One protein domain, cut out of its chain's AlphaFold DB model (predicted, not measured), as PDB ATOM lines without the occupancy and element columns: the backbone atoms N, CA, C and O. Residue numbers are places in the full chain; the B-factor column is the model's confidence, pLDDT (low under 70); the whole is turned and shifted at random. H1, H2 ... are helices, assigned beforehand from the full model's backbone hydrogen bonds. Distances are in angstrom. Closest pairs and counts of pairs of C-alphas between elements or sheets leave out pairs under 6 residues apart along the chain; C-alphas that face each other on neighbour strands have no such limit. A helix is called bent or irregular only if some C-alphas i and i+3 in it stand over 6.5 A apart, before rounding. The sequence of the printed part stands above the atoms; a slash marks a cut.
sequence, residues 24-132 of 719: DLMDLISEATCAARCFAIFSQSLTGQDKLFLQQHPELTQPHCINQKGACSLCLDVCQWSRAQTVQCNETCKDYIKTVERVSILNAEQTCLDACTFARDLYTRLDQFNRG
ATOM      1  N   ASP A  24     206.742 224.174 193.113       52.69
ATOM      2  CA  ASP A  24     207.841 224.975 193.616       52.69
ATOM      3  C   ASP A  24     208.778 224.022 194.365       52.69
ATOM      4  O   ASP A  24     208.318 223.197 195.157       52.69
ATOM      5  N   LEU A  25     210.085 224.080 194.096       56.28
ATOM      6  CA  LEU A  25     211.115 223.214 194.702       56.28
ATOM      7  C   LEU A  25     210.915 223.028 196.221       56.28
ATOM      8  O   LEU A  25     211.181 221.974 196.799       56.28
ATOM      9  N   MET A  26     210.419 224.092 196.832       58.84
ATOM     10  CA  MET A  26     210.178 224.305 198.245       58.84
ATOM     11  C   MET A  26     208.950 223.543 198.784       58.84
ATOM     12  O   MET A  26     208.935 223.147 199.953       58.84
ATOM     13  N   ASP A  27     207.953 223.268 197.942       78.88
ATOM     14  CA  ASP A  27     206.740 222.548 198.341       78.88
ATOM     15  C   ASP A  27     207.028 221.066 198.555       78.88
ATOM     16  O   ASP A  27     206.621 220.499 199.565       78.88
ATOM     17  N   LEU A  28     207.850 220.468 197.693       83.00
ATOM     18  CA  LEU A  28     208.223 219.062 197.827       83.00
ATOM     19  C   LEU A  28     209.182 218.817 199.005       83.00
ATOM     20  O   LEU A  28     209.136 217.764 199.638       83.00
ATOM     21  N   ILE A  29     210.030 219.797 199.346       87.06
ATOM     22  CA  ILE A  29     210.838 219.754 200.579       87.06
ATOM     23  C   ILE A  29     209.925 219.820 201.810       87.06
ATOM     24  O   ILE A  29     210.146 219.088 202.777       87.06
ATOM     25  N   SER A  30     208.889 220.662 201.775       89.12
ATOM     26  CA  SER A  30     207.909 220.783 202.863       89.12
ATOM     27  C   SER A  30     207.093 219.499 203.030       89.12
ATOM     28  O   SER A  30     206.974 218.991 204.145       89.12
ATOM     29  N   GLU A  31     206.617 218.921 201.927       91.00
ATOM     30  CA  GLU A  31     205.920 217.632 201.890       91.00
ATOM     31  C   GLU A  31     206.795 216.513 202.474       91.00
ATOM     32  O   GLU A  31     206.371 215.805 203.387       91.00
ATOM     33  N   ALA A  32     208.049 216.402 202.027       92.00
ATOM     34  CA  ALA A  32     208.982 215.394 202.523       92.00
ATOM     35  C   ALA A  32     209.336 215.589 204.011       92.00
ATOM     36  O   ALA A  32     209.471 214.613 204.750       92.00
ATOM     37  N   THR A  33     209.443 216.837 204.480       92.81
ATOM     38  CA  THR A  33     209.667 217.162 205.903       92.81
ATOM     39  C   THR A  33     208.457 216.765 206.755       92.81
ATOM     40  O   THR A  33     208.611 216.189 207.836       92.81
ATOM     41  N   CYS A  34     207.243 217.012 206.254       94.81
ATOM     42  CA  CYS A  34     205.995 216.565 206.870       94.81
ATOM     43  C   CYS A  34     205.912 215.033 206.929       94.81
ATOM     44  O   CYS A  34     205.702 214.470 208.006       94.81
ATOM     45  N   ALA A  35     206.203 214.349 205.820       94.00
ATOM     46  CA  ALA A  35     206.242 212.892 205.760       94.00
ATOM     47  C   ALA A  35     207.263 212.303 206.750       94.00
ATOM     48  O   ALA A  35     206.948 211.361 207.479       94.00
ATOM     49  N   ALA A  36     208.455 212.900 206.860       92.75
ATOM     50  CA  ALA A  36     209.468 212.488 207.829       92.75
ATOM     51  C   ALA A  36     208.962 212.575 209.279       92.75
ATOM     52  O   ALA A  36     209.253 211.694 210.092       92.75
ATOM     53  N   ARG A  37     208.158 213.595 209.614       93.25
ATOM     54  CA  ARG A  37     207.500 213.692 210.926       93.25
ATOM     55  C   ARG A  37     206.455 212.592 211.127       93.25
ATOM     56  O   ARG A  37     206.424 212.002 212.207       93.25
ATOM     57  N   CYS A  38     205.644 212.287 210.116       93.00
ATOM     58  CA  CYS A  38     204.676 211.189 210.190       93.00
ATOM     59  C   CYS A  38     205.372 209.846 210.458       93.00
ATOM     60  O   CYS A  38     204.964 209.105 211.352       93.00
ATOM     61  N   PHE A  39     206.469 209.561 209.747       91.44
ATOM     62  CA  PHE A  39     207.262 208.348 209.970       91.44
ATOM     63  C   PHE A  39     207.918 208.316 211.348       91.44
ATOM     64  O   PHE A  39     207.964 207.259 211.976       91.44
ATOM     65  N   ALA A  40     208.375 209.465 211.851       89.56
ATOM     66  CA  ALA A  40     208.920 209.563 213.196       89.56
ATOM     67  C   ALA A  40     207.881 209.167 214.257       89.56
ATOM     68  O   ALA A  40     208.128 208.253 215.044       89.56
ATOM     69  N   ILE A  41     206.693 209.780 214.227       90.06
ATOM     70  CA  ILE A  41     205.592 209.474 215.158       90.06
ATOM     71  C   ILE A  41     205.181 208.002 215.044       90.06
ATOM     72  O   ILE A  41     205.014 207.314 216.051       90.06
ATOM     73  N   PHE A  42     205.082 207.494 213.815       90.56
ATOM     74  CA  PHE A  42     204.762 206.096 213.563       90.56
ATOM     75  C   PHE A  42     205.786 205.145 214.187       90.56
ATOM     76  O   PHE A  42     205.412 204.284 214.978       90.56
ATOM     77  N   SER A  43     207.076 205.333 213.909       87.44
ATOM     78  CA  SER A  43     208.144 204.481 214.450       87.44
ATOM     79  C   SER A  43     208.212 204.493 215.986       87.44
ATOM     80  O   SER A  43     208.541 203.478 216.601       87.44
ATOM     81  N   GLN A  44     207.850 205.614 216.622       87.12
ATOM     82  CA  GLN A  44     207.744 205.715 218.080       87.12
ATOM     83  C   GLN A  44     206.542 204.952 218.639       87.12
ATOM     84  O   GLN A  44     206.643 204.406 219.735       87.12
ATOM     85  N   SER A  45     205.427 204.922 217.901       87.94
ATOM     86  CA  SER A  45     204.193 204.244 218.317       87.94
ATOM     87  C   SER A  45     204.297 202.714 218.300       87.94
ATOM     88  O   SER A  45     203.506 202.041 218.957       87.94
ATOM     89  N   LEU A  46     205.274 202.160 217.577       87.88
ATOM     90  CA  LEU A  46     205.485 200.718 217.483       87.88
ATOM     91  C   LEU A  46     206.054 200.139 218.783       87.88
ATOM     92  O   LEU A  46     206.890 200.746 219.457       87.88
ATOM     93  N   THR A  47     205.656 198.907 219.094       89.38
ATOM     94  CA  THR A  47     206.111 198.162 220.275       89.38
ATOM     95  C   THR A  47     206.563 196.755 219.897       89.38
ATOM     96  O   THR A  47     206.061 196.176 218.940       89.38
ATOM     97  N   GLY A  48     207.482 196.171 220.670       88.81
ATOM     98  CA  GLY A  48     207.872 194.768 220.503       88.81
ATOM     99  C   GLY A  48     208.648 194.485 219.211       88.81
ATOM    100  O   GLY A  48     209.608 195.188 218.893       88.81
ATOM    101  N   GLN A  49     208.253 193.424 218.497       87.31
ATOM    102  CA  GLN A  49     208.962 192.912 217.316       87.31
ATOM    103  C   GLN A  49     208.930 193.875 216.123       87.31
ATOM    104  O   GLN A  49     209.955 194.027 215.465       87.31
ATOM    105  N   ASP A  50     207.824 194.587 215.888       85.69
ATOM    106  CA  ASP A  50     207.702 195.512 214.748       85.69
ATOM    107  C   ASP A  50     208.692 196.680 214.846       85.69
ATOM    108  O   ASP A  50     209.291 197.099 213.853       85.69
ATOM    109  N   LYS A  51     208.924 197.173 216.070       87.31
ATOM    110  CA  LYS A  51     209.915 198.223 216.326       87.31
ATOM    111  C   LYS A  51     211.335 197.734 216.053       87.31
ATOM    112  O   LYS A  51     212.108 198.450 215.426       87.31
ATOM    113  N   LEU A  52     211.673 196.525 216.507       86.25
ATOM    114  CA  LEU A  52     212.985 195.921 216.255       86.25
ATOM    115  C   LEU A  52     213.202 195.659 214.759       86.25
ATOM    116  O   LEU A  52     214.283 195.930 214.244       86.25
ATOM    117  N   PHE A  53     212.166 195.201 214.055       88.31
ATOM    118  CA  PHE A  53     212.212 194.969 212.615       88.31
ATOM    119  C   PHE A  53     212.476 196.264 211.837       88.31
ATOM    120  O   PHE A  53     213.410 196.310 211.040       88.31
ATOM    121  N   LEU A  54     211.731 197.346 212.099       86.06
ATOM    122  CA  LEU A  54     211.968 198.625 211.416       86.06
ATOM    123  C   LEU A  54     213.273 199.316 211.829       86.06
ATOM    124  O   LEU A  54     213.819 200.079 211.038       86.06
ATOM    125  N   GLN A  55     213.804 199.050 213.026       82.12
ATOM    126  CA  GLN A  55     215.153 199.499 213.390       82.12
ATOM    127  C   GLN A  55     216.234 198.823 212.537       82.12
ATOM    128  O   GLN A  55     217.242 199.453 212.228       82.12
ATOM    129  N   GLN A  56     216.024 197.562 212.149       83.88
ATOM    130  CA  GLN A  56     216.925 196.825 211.258       83.88
ATOM    131  C   GLN A  56     216.681 197.145 209.775       83.88
ATOM    132  O   GLN A  56     217.620 197.087 208.987       83.88
ATOM    133  N   HIS A  57     215.447 197.519 209.419       84.62
ATOM    134  CA  HIS A  57     214.999 197.810 208.052       84.62
ATOM    135  C   HIS A  57     214.326 199.191 207.922       84.62
ATOM    136  O   HIS A  57     213.139 199.285 207.574       84.62
ATOM    137  N   PRO A  58     215.045 200.295 208.204       81.25
ATOM    138  CA  PRO A  58     214.487 201.650 208.160       81.25
ATOM    139  C   PRO A  58     213.914 202.035 206.782       81.25
ATOM    140  O   PRO A  58     212.983 202.842 206.700       81.25
ATOM    141  N   GLU A  59     214.401 201.432 205.697       83.12
ATOM    142  CA  GLU A  59     213.918 201.609 204.324       83.12
ATOM    143  C   GLU A  59     212.468 201.148 204.109       83.12
ATOM    144  O   GLU A  59     211.781 201.647 203.211       83.12
ATOM    145  N   LEU A  60     211.975 200.236 204.956       86.25
ATOM    146  CA  LEU A  60     210.624 199.677 204.877       86.25
ATOM    147  C   LEU A  60     209.582 200.492 205.657       86.25
ATOM    148  O   LEU A  60     208.410 200.113 205.702       86.25
ATOM    149  N   THR A  61     209.963 201.637 206.226       87.56
ATOM    150  CA  THR A  61     209.043 202.432 207.052       87.56
ATOM    151  C   THR A  61     207.836 202.941 206.261       87.56
ATOM    152  O   THR A  61     206.705 202.811 206.729       87.56
ATOM    153  N   GLN A  62     208.035 203.460 205.044       88.00
ATOM    154  CA  GLN A  62     206.935 203.908 204.180       88.00
ATOM    155  C   GLN A  62     205.966 202.781 203.789       88.00
ATOM    156  O   GLN A  62     204.769 202.939 204.042       88.00
ATOM    157  N   PRO A  63     206.409 201.646 203.207       86.69
ATOM    158  CA  PRO A  63     205.485 200.568 202.863       86.69
ATOM    159  C   PRO A  63     204.781 199.990 204.095       86.69
ATOM    160  O   PRO A  63     203.591 199.695 204.016       86.69
ATOM    161  N   HIS A  64     205.458 199.892 205.245       87.12
ATOM    162  CA  HIS A  64     204.828 199.421 206.479       87.12
ATOM    163  C   HIS A  64     203.756 200.405 206.990       87.12
ATOM    164  O   HIS A  64     202.640 199.992 207.298       87.12
ATOM    165  N   CYS A  65     204.046 201.709 206.984       88.38
ATOM    166  CA  CYS A  65     203.092 202.769 207.331       88.38
ATOM    167  C   CYS A  65     201.837 202.756 206.440       88.38
ATOM    168  O   CYS A  65     200.719 202.870 206.945       88.38
ATOM    169  N   ILE A  66     202.008 202.590 205.122       86.75
ATOM    170  CA  ILE A  66     200.897 202.561 204.156       86.75
ATOM    171  C   ILE A  66     200.057 201.286 204.318       86.75
ATOM    172  O   ILE A  66     198.828 201.347 204.277       86.75
ATOM    173  N   ASN A  67     200.701 200.134 204.528       84.25
ATOM    174  CA  ASN A  67     200.007 198.851 204.640       84.25
ATOM    175  C   ASN A  67     199.103 198.769 205.882       84.25
ATOM    176  O   ASN A  67     198.026 198.184 205.829       84.25
ATOM    177  N   GLN A  68     199.501 199.408 206.985       74.19
ATOM    178  CA  GLN A  68     198.740 199.402 208.239       74.19
ATOM    179  C   GLN A  68     197.429 200.220 208.182       74.19
ATOM    180  O   GLN A  68     196.685 200.205 209.158       74.19
ATOM    181  N   LYS A  69     197.136 200.934 207.073       70.44
ATOM    182  CA  LYS A  69     195.903 201.727 206.837       70.44
ATOM    183  C   LYS A  69     195.372 202.445 208.098       70.44
ATOM    184  O   LYS A  69     194.198 202.335 208.443       70.44
ATOM    185  N   GLY A  70     196.254 203.166 208.791       83.38
ATOM    186  CA  GLY A  70     195.992 203.779 210.100       83.38
ATOM    187  C   GLY A  70     196.343 205.268 210.169       83.38
ATOM    188  O   GLY A  70     196.364 205.975 209.160       83.38
ATOM    189  N   ALA A  71     196.656 205.763 211.371       88.19
ATOM    190  CA  ALA A  71     197.004 207.171 211.590       88.19
ATOM    191  C   ALA A  71     198.215 207.626 210.748       88.19
ATOM    192  O   ALA A  71     198.237 208.750 210.252       88.19
ATOM    193  N   CYS A  72     199.193 206.743 210.512       90.69
ATOM    194  CA  CYS A  72     200.368 207.071 209.704       90.69
ATOM    195  C   CYS A  72     200.020 207.344 208.229       90.69
ATOM    196  O   CYS A  72     200.427 208.374 207.697       90.69
ATOM    197  N   SER A  73     199.218 206.488 207.583       91.06
ATOM    198  CA  SER A  73     198.789 206.721 206.195       91.06
ATOM    199  C   SER A  73     197.941 207.987 206.070       91.06
ATOM    200  O   SER A  73     198.133 208.756 205.139       91.06
ATOM    201  N   LEU A  74     197.070 208.259 207.052       91.56
ATOM    202  CA  LEU A  74     196.315 209.514 207.111       91.56
ATOM    203  C   LEU A  74     197.220 210.742 207.220       91.56
ATOM    204  O   LEU A  74     196.992 211.720 206.516       91.56
ATOM    205  N   CYS A  75     198.249 210.681 208.060       93.50
ATOM    206  CA  CYS A  75     199.233 211.751 208.187       93.50
ATOM    207  C   CYS A  75     199.946 212.018 206.849       93.50
ATOM    208  O   CYS A  75     200.062 213.173 206.444       93.50
ATOM    209  N   LEU A  76     200.353 210.965 206.125       92.81
ATOM    210  CA  LEU A  76     201.000 211.105 204.817       92.81
ATOM    211  C   LEU A  76     200.096 211.764 203.774       92.81
ATOM    212  O   LEU A  76     200.556 212.661 203.078       92.81
ATOM    213  N   ASP A  77     198.823 211.373 203.695       91.50
ATOM    214  CA  ASP A  77     197.892 211.960 202.723       91.50
ATOM    215  C   ASP A  77     197.690 213.463 202.959       91.50
ATOM    216  O   ASP A  77     197.598 214.243 202.012       91.50
ATOM    217  N   VAL A  78     197.664 213.881 204.228       93.06
ATOM    218  CA  VAL A  78     197.563 215.295 204.612       93.06
ATOM    219  C   VAL A  78     198.843 216.060 204.271       93.06
ATOM    220  O   VAL A  78     198.774 217.217 203.864       93.06
ATOM    221  N   CYS A  79     200.019 215.434 204.380       93.31
ATOM    222  CA  CYS A  79     201.280 216.068 203.987       93.31
ATOM    223  C   CYS A  79     201.358 216.383 202.484       93.31
ATOM    224  O   CYS A  79     202.066 217.314 202.114       93.31
ATOM    225  N   GLN A  80     200.614 215.657 201.641       90.75
ATOM    226  CA  GLN A  80     200.520 215.894 200.191       90.75
ATOM    227  C   GLN A  80     199.524 217.002 199.819       90.75
ATOM    228  O   GLN A  80     199.303 217.285 198.640       90.75
ATOM    229  N   TRP A  81     198.873 217.629 200.803       91.50
ATOM    230  CA  TRP A  81     197.928 218.705 200.544       91.50
ATOM    231  C   TRP A  81     198.613 219.953 200.000       91.50
ATOM    232  O   TRP A  81     199.649 220.414 200.488       91.50
ATOM    233  N   SER A  82     197.944 220.565 199.026       89.44
ATOM    234  CA  SER A  82     198.353 221.851 198.472       89.44
ATOM    235  C   SER A  82     198.324 222.960 199.531       89.44
ATOM    236  O   SER A  82     197.566 222.919 200.509       89.44
ATOM    237  N   ARG A  83     199.072 224.040 199.277       89.00
ATOM    238  CA  ARG A  83     199.043 225.255 200.107       89.00
ATOM    239  C   ARG A  83     197.646 225.856 200.271       89.00
ATOM    240  O   ARG A  83     197.422 226.556 201.248       89.00
ATOM    241  N   ALA A  84     196.704 225.630 199.359       88.25
ATOM    242  CA  ALA A  84     195.336 226.129 199.518       88.25
ATOM    243  C   ALA A  84     194.557 225.333 200.582       88.25
ATOM    244  O   ALA A  84     193.824 225.905 201.386       88.25
ATOM    245  N   GLN A  85     194.765 224.017 200.638       88.75
ATOM    246  CA  GLN A  85     194.035 223.112 201.532       88.75
ATOM    247  C   GLN A  85     194.477 223.220 202.995       88.75
ATOM    248  O   GLN A  85     193.706 222.911 203.903       88.75
ATOM    249  N   THR A  86     195.696 223.693 203.253       90.38
ATOM    250  CA  THR A  86     196.217 223.794 204.623       90.38
ATOM    251  C   THR A  86     195.815 225.096 205.341       90.38
ATOM    252  O   THR A  86     196.342 225.368 206.415       90.38
ATOM    253  N   VAL A  87     194.982 225.973 204.741       90.88
ATOM    254  CA  VAL A  87     194.729 227.338 205.280       90.88
ATOM    255  C   VAL A  87     193.782 227.254 206.467       90.88
ATOM    256  O   VAL A  87     194.028 227.852 207.510       90.88
ATOM    257  N   GLN A  88     192.719 226.468 206.313       93.56
ATOM    258  CA  GLN A  88     191.681 226.254 207.315       93.56
ATOM    259  C   GLN A  88     191.680 224.789 207.759       93.56
ATOM    260  O   GLN A  88     190.707 224.071 207.553       93.56
ATOM    261  N   CYS A  89     192.776 224.346 208.384       94.25
ATOM    262  CA  CYS A  89     192.984 222.940 208.753       94.25
ATOM    263  C   CYS A  89     191.821 222.296 209.525       94.25
ATOM    264  O   CYS A  89     191.551 221.117 209.343       94.25
ATOM    265  N   ASN A  90     191.123 223.049 210.381       93.44
ATOM    266  CA  ASN A  90     189.995 222.528 211.162       93.44
ATOM    267  C   ASN A  90     188.800 222.151 210.264       93.44
ATOM    268  O   ASN A  90     188.217 221.081 210.418       93.44
ATOM    269  N   GLU A  91     188.456 223.009 209.302       91.44
ATOM    270  CA  GLU A  91     187.342 222.783 208.375       91.44
ATOM    271  C   GLU A  91     187.717 221.725 207.331       91.44
ATOM    272  O   GLU A  91     186.996 220.742 207.156       91.44
ATOM    273  N   THR A  92     188.903 221.848 206.726       93.00
ATOM    274  CA  THR A  92     189.357 220.922 205.682       93.00
ATOM    275  C   THR A  92     189.559 219.501 206.205       93.00
ATOM    276  O   THR A  92     189.164 218.551 205.530       93.00
ATOM    277  N   CYS A  93     190.073 219.320 207.428       92.25
ATOM    278  CA  CYS A  93     190.163 217.995 208.050       92.25
ATOM    279  C   CYS A  93     188.798 217.383 208.366       92.25
ATOM    280  O   CYS A  93     188.606 216.185 208.145       92.25
ATOM    281  N   LYS A  94     187.833 218.175 208.853       89.19
ATOM    282  CA  LYS A  94     186.477 217.681 209.143       89.19
ATOM    283  C   LYS A  94     185.777 217.179 207.890       89.19
ATOM    284  O   LYS A  94     185.142 216.125 207.935       89.19
ATOM    285  N   ASP A  95     185.909 217.898 206.784       88.75
ATOM    286  CA  ASP A  95     185.301 217.502 205.515       88.75
ATOM    287  C   ASP A  95     186.026 216.311 204.879       88.75
ATOM    288  O   ASP A  95     185.379 215.384 204.380       88.75
ATOM    289  N   TYR A  96     187.359 216.273 204.974       89.00
ATOM    290  CA  TYR A  96     188.172 215.166 204.469       89.00
ATOM    291  C   TYR A  96     187.894 213.844 205.199       89.00
ATOM    292  O   TYR A  96     187.740 212.797 204.576       89.00
ATOM    293  N   ILE A  97     187.757 213.862 206.527       86.81
ATOM    294  CA  ILE A  97     187.482 212.638 207.296       86.81
ATOM    295  C   ILE A  97     186.085 212.086 206.985       86.81
ATOM    296  O   ILE A  97     185.914 210.870 206.891       86.81
ATOM    297  N   LYS A  98     185.098 212.966 206.766       82.31
ATOM    298  CA  LYS A  98     183.727 212.574 206.395       82.31
ATOM    299  C   LYS A  98     183.640 211.929 205.012       82.31
ATOM    300  O   LYS A  98     182.766 211.099 204.795       82.31
ATOM    301  N   THR A  99     184.514 212.307 204.080       74.31
ATOM    302  CA  THR A  99     184.452 211.852 202.682       74.31
ATOM    303  C   THR A  99     185.123 210.500 202.430       74.31
ATOM    304  O   THR A  99     184.812 209.872 201.424       74.31
ATOM    305  N   VAL A 100     186.011 210.020 203.312       65.25
ATOM    306  CA  VAL A 100     186.916 208.888 202.997       65.25
ATOM    307  C   VAL A 100     186.579 207.577 203.743       65.25
ATOM    308  O   VAL A 100     187.412 206.683 203.795       65.25
ATOM    309  N   GLU A 101     185.397 207.408 204.351       62.22
ATOM    310  CA  GLU A 101     185.072 206.216 205.185       62.22
ATOM    311  C   GLU A 101     186.152 205.890 206.259       62.22
ATOM    312  O   GLU A 101     186.219 204.786 206.794       62.22
ATOM    313  N   ARG A 102     186.994 206.865 206.648       63.31
ATOM    314  CA  ARG A 102     188.102 206.709 207.622       63.31
ATOM    315  C   ARG A 102     187.660 206.778 209.083       63.31
ATOM    316  O   ARG A 102     188.465 207.022 209.978       63.31
ATOM    317  N   VAL A 103     186.375 206.543 209.331       59.06
ATOM    318  CA  VAL A 103     185.735 206.639 210.652       59.06
ATOM    319  C   VAL A 103     186.296 205.597 211.635       59.06
ATOM    320  O   VAL A 103     186.188 205.764 212.844       59.06
ATOM    321  N   SER A 104     186.950 204.546 211.131       65.38
ATOM    322  CA  SER A 104     187.576 203.482 211.925       65.38
ATOM    323  C   SER A 104     188.966 203.819 212.487       65.38
ATOM    324  O   SER A 104     189.490 203.042 213.286       65.38
ATOM    325  N   ILE A 105     189.580 204.947 212.108       74.88
ATOM    326  CA  ILE A 105     190.901 205.341 212.621       74.88
ATOM    327  C   ILE A 105     190.730 206.069 213.962       74.88
ATOM    328  O   ILE A 105     190.144 207.151 214.035       74.88
ATOM    329  N   LEU A 106     191.291 205.499 215.032       76.31
ATOM    330  CA  LEU A 106     191.320 206.132 216.351       76.31
ATOM    331  C   LEU A 106     192.043 207.492 216.266       76.31
ATOM    332  O   LEU A 106     193.156 207.567 215.750       76.31
ATOM    333  N   ASN A 107     191.427 208.558 216.782       83.31
ATOM    334  CA  ASN A 107     191.975 209.925 216.774       83.31
ATOM    335  C   ASN A 107     192.295 210.485 215.368       83.31
ATOM    336  O   ASN A 107     193.224 211.284 215.209       83.31
ATOM    337  N   ALA A 108     191.522 210.099 214.343       86.44
ATOM    338  CA  ALA A 108     191.695 210.582 212.968       86.44
ATOM    339  C   ALA A 108     191.688 212.119 212.855       86.44
ATOM    340  O   ALA A 108     192.523 212.687 212.153       86.44
ATOM    341  N   GLU A 109     190.781 212.791 213.572       88.69
ATOM    342  CA  GLU A 109     190.646 214.256 213.545       88.69
ATOM    343  C   GLU A 109     191.898 214.951 214.075       88.69
ATOM    344  O   GLU A 109     192.441 215.826 213.402       88.69
ATOM    345  N   GLN A 110     192.418 214.492 215.216       90.75
ATOM    346  CA  GLN A 110     193.644 215.037 215.791       90.75
ATOM    347  C   GLN A 110     194.850 214.780 214.882       90.75
ATOM    348  O   GLN A 110     195.626 215.691 214.619       90.75
ATOM    349  N   THR A 111     194.969 213.564 214.340       91.50
ATOM    350  CA  THR A 111     196.063 213.195 213.426       91.50
ATOM    351  C   THR A 111     196.074 214.092 212.185       91.50
ATOM    352  O   THR A 111     197.128 214.580 211.780       91.50
ATOM    353  N   CYS A 112     194.900 214.337 211.592       93.38
ATOM    354  CA  CYS A 112     194.772 215.224 210.442       93.38
ATOM    355  C   CYS A 112     195.131 216.669 210.803       93.38
ATOM    356  O   CYS A 112     195.905 217.312 210.093       93.38
ATOM    357  N   LEU A 113     194.603 217.170 211.923       94.88
ATOM    358  CA  LEU A 113     194.841 218.538 212.367       94.88
ATOM    359  C   LEU A 113     196.330 218.784 212.653       94.88
ATOM    360  O   LEU A 113     196.882 219.789 212.205       94.88
ATOM    361  N   ASP A 114     196.997 217.853 213.332       94.88
ATOM    362  CA  ASP A 114     198.423 217.940 213.654       94.88
ATOM    363  C   ASP A 114     199.301 217.925 212.396       94.88
ATOM    364  O   ASP A 114     200.265 218.690 212.300       94.88
ATOM    365  N   ALA A 115     198.967 217.086 211.411       95.38
ATOM    366  CA  ALA A 115     199.682 217.032 210.139       95.38
ATOM    367  C   ALA A 115     199.463 218.310 209.312       95.38
ATOM    368  O   ALA A 115     200.422 218.909 208.822       95.38
ATOM    369  N   CYS A 116     198.218 218.782 209.214       95.81
ATOM    370  CA  CYS A 116     197.872 219.972 208.440       95.81
ATOM    371  C   CYS A 116     198.500 221.242 209.029       95.81
ATOM    372  O   CYS A 116     199.085 222.049 208.300       95.81
ATOM    373  N   THR A 117     198.425 221.411 210.353       95.81
ATOM    374  CA  THR A 117     199.024 222.561 211.048       95.81
ATOM    375  C   THR A 117     200.543 222.569 210.913       95.81
ATOM    376  O   THR A 117     201.133 223.628 210.707       95.81
ATOM    377  N   PHE A 118     201.178 221.395 210.939       95.38
ATOM    378  CA  PHE A 118     202.611 221.275 210.688       95.38
ATOM    379  C   PHE A 118     202.999 221.662 209.268       95.38
ATOM    380  O   PHE A 118     203.913 222.461 209.084       95.38
ATOM    381  N   ALA A 119     202.294 221.134 208.264       94.00
ATOM    382  CA  ALA A 119     202.539 221.485 206.870       94.00
ATOM    383  C   ALA A 119     202.365 222.998 206.644       94.00
ATOM    384  O   ALA A 119     203.200 223.636 206.006       94.00
ATOM    385  N   ARG A 120     201.327 223.603 207.238       93.44
ATOM    386  CA  ARG A 120     201.105 225.057 207.218       93.44
ATOM    387  C   ARG A 120     202.262 225.841 207.846       93.44
ATOM    388  O   ARG A 120     202.676 226.846 207.263       93.44
ATOM    389  N   ASP A 121     202.776 225.413 209.000       93.31
ATOM    390  CA  ASP A 121     203.936 226.053 209.639       93.31
ATOM    391  C   ASP A 121     205.179 225.966 208.747       93.31
ATOM    392  O   ASP A 121     205.861 226.971 208.555       93.31
ATOM    393  N   LEU A 122     205.427 224.806 208.126       91.81
ATOM    394  CA  LEU A 122     206.535 224.625 207.184       91.81
ATOM    395  C   LEU A 122     206.443 225.603 206.014       91.81
ATOM    396  O   LEU A 122     207.399 226.338 205.774       91.81
ATOM    397  N   TYR A 123     205.289 225.677 205.343       90.06
ATOM    398  CA  TYR A 123     205.075 226.624 204.245       90.06
ATOM    399  C   TYR A 123     205.300 228.077 204.691       90.06
ATOM    400  O   TYR A 123     205.987 228.837 204.012       90.06
ATOM    401  N   THR A 124     204.786 228.449 205.866       89.88
ATOM    402  CA  THR A 124     204.917 229.812 206.409       89.88
ATOM    403  C   THR A 124     206.370 230.154 206.737       89.88
ATOM    404  O   THR A 124     206.854 231.234 206.396       89.88
ATOM    405  N   ARG A 125     207.097 229.226 207.367       88.75
ATOM    406  CA  ARG A 125     208.519 229.380 207.696       88.75
ATOM    407  C   ARG A 125     209.369 229.513 206.433       88.75
ATOM    408  O   ARG A 125     210.312 230.298 206.402       88.75
ATOM    409  N   LEU A 126     209.019 228.781 205.383       85.88
ATOM    410  CA  LEU A 126     209.701 228.843 204.095       85.88
ATOM    411  C   LEU A 126     209.485 230.176 203.387       85.88
ATOM    412  O   LEU A 126     210.428 230.750 202.849       85.88
ATOM    413  N   ASP A 127     208.271 230.715 203.461       86.62
ATOM    414  CA  ASP A 127     207.967 232.045 202.939       86.62
ATOM    415  C   ASP A 127     208.757 233.127 203.697       86.62
ATOM    416  O   ASP A 127     209.290 234.052 203.083       86.62
ATOM    417  N   GLN A 128     208.893 233.002 205.023       86.88
ATOM    418  CA  GLN A 128     209.730 233.895 205.837       86.88
ATOM    419  C   GLN A 128     211.218 233.778 205.480       86.88
ATOM    420  O   GLN A 128     211.907 234.795 205.373       86.88
ATOM    421  N   PHE A 129     211.711 232.559 205.256       85.25
ATOM    422  CA  PHE A 129     213.077 232.304 204.797       85.25
ATOM    423  C   PHE A 129     213.347 232.959 203.439       85.25
ATOM    424  O   PHE A 129     214.305 233.716 203.300       85.25
ATOM    425  N   ASN A 130     212.443 232.777 202.473       81.50
ATOM    426  CA  ASN A 130     212.551 233.381 201.145       81.50
ATOM    427  C   ASN A 130     212.484 234.916 201.176       81.50
ATOM    428  O   ASN A 130     213.107 235.581 200.353       81.50
ATOM    429  N   ARG A 131     211.770 235.492 202.151       84.31
ATOM    430  CA  ARG A 131     211.732 236.943 202.400       84.31
ATOM    431  C   ARG A 131     212.948 237.466 203.179       84.31
ATOM    432  O   ARG A 131     212.992 238.656 203.477       84.31
ATOM    433  N   GLY A 132     213.904 236.605 203.539       81.06
ATOM    434  CA  GLY A 132     215.090 236.969 204.321       81.06
ATOM    435  C   GLY A 132     214.793 237.337 205.779       81.06
ATOM    436  O   GLY A 132     215.592 238.022 206.411       81.06
TER     437      GLY A 132
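What this domain is: This is residues 24 to 132 of the 719 residues of an uncharacterized protein of Opisthorchis felineus (UniProt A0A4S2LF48). Two long helices, H1 and H6, and the short H4 make a core of three helices whose centres form a triangle, each touching the other two. At the last part of H1 the chain turns back through H2 and H3, with H3 set crosswise on H1, while H5 packs on the first part of H6, away from H1. The printed part has 109 residues with six named helices, H1 to H6 in chain order, and no named strand; the class is all helix. The whole is compact, with a radius of gyration of the C-alphas of 14.7 A, and flat, spanning 46 by 33 by 17 A.

How they stand to each other: The longest helix, H6, residues 108 to 130, touches H4, residues 71 to 79, the closest C-alphas being those of Cys 75 and Ala 115, 5.6 A apart; they run the same way at a shallow tilt of 34 degrees, only just short of steep. H6 also touches H1, residues 25 to 45, with Ser 30 and Leu 122 closest, C-alphas 5.9 A apart; they run opposite ways at a tilt of 38 degrees, only just steep. With its residues 108 to 117 alone, H6 touches H5, residues 89 to 99, and the two form a helical hairpin at 44 degrees, a steep tilt; the C-alphas of Cys 89 and Cys 116 are closest, 5.7 A apart. H1 and H4 touch and run opposite ways at a shallow tilt of 10 degrees, the closest C-alphas, of Glu 31 and Cys 79, being 5.3 A apart. H3, residues 58 to 67, is about perpendicular to H1, at 86 degrees, and touches its residues 39 to 43 alone; the closest C-alphas, of Phe 39 and Thr 61, are 6.8 A apart. H3 touches H4 only at the corner, with the C-alphas of Ile 66 and Ser 73 5.1 A apart. H2, residues 49 to 56, forms a helical hairpin with H1 and only just touches it, with 3 pairs of C-alphas within 8 A, the closest being Ser 43 and Lys 51 at 6.8 A. H1 and H5 are apart. Every O i to N i+4 pair is within hydrogen-bond range in H2, H4, H5 and H6, against 16 of 17 in H1 and 4 of 6 in H3.

Where its parts are: H6 measures 33.1 A from C-alpha 108 to C-alpha 130 at (212.551, 233.381, 201.145). H1 measures 31.1 A and begins at C-alpha 25 at (211.115, 223.214, 194.702). H5 measures 15.3 A, H3 15.2 A, H4 12.5 A and H2 10.7 A. H3 is irregular: C-alphas 59 and 62 are 7.4 A apart.

The domain as a whole: The C-alphas farthest apart, of Gln 49 and Arg 131, are 46.6 A apart. The printed part has no cut and no long link. Mean pLDDT of the printed part is 86.4, and residues 24 to 26 and 100 to 104 are under 70.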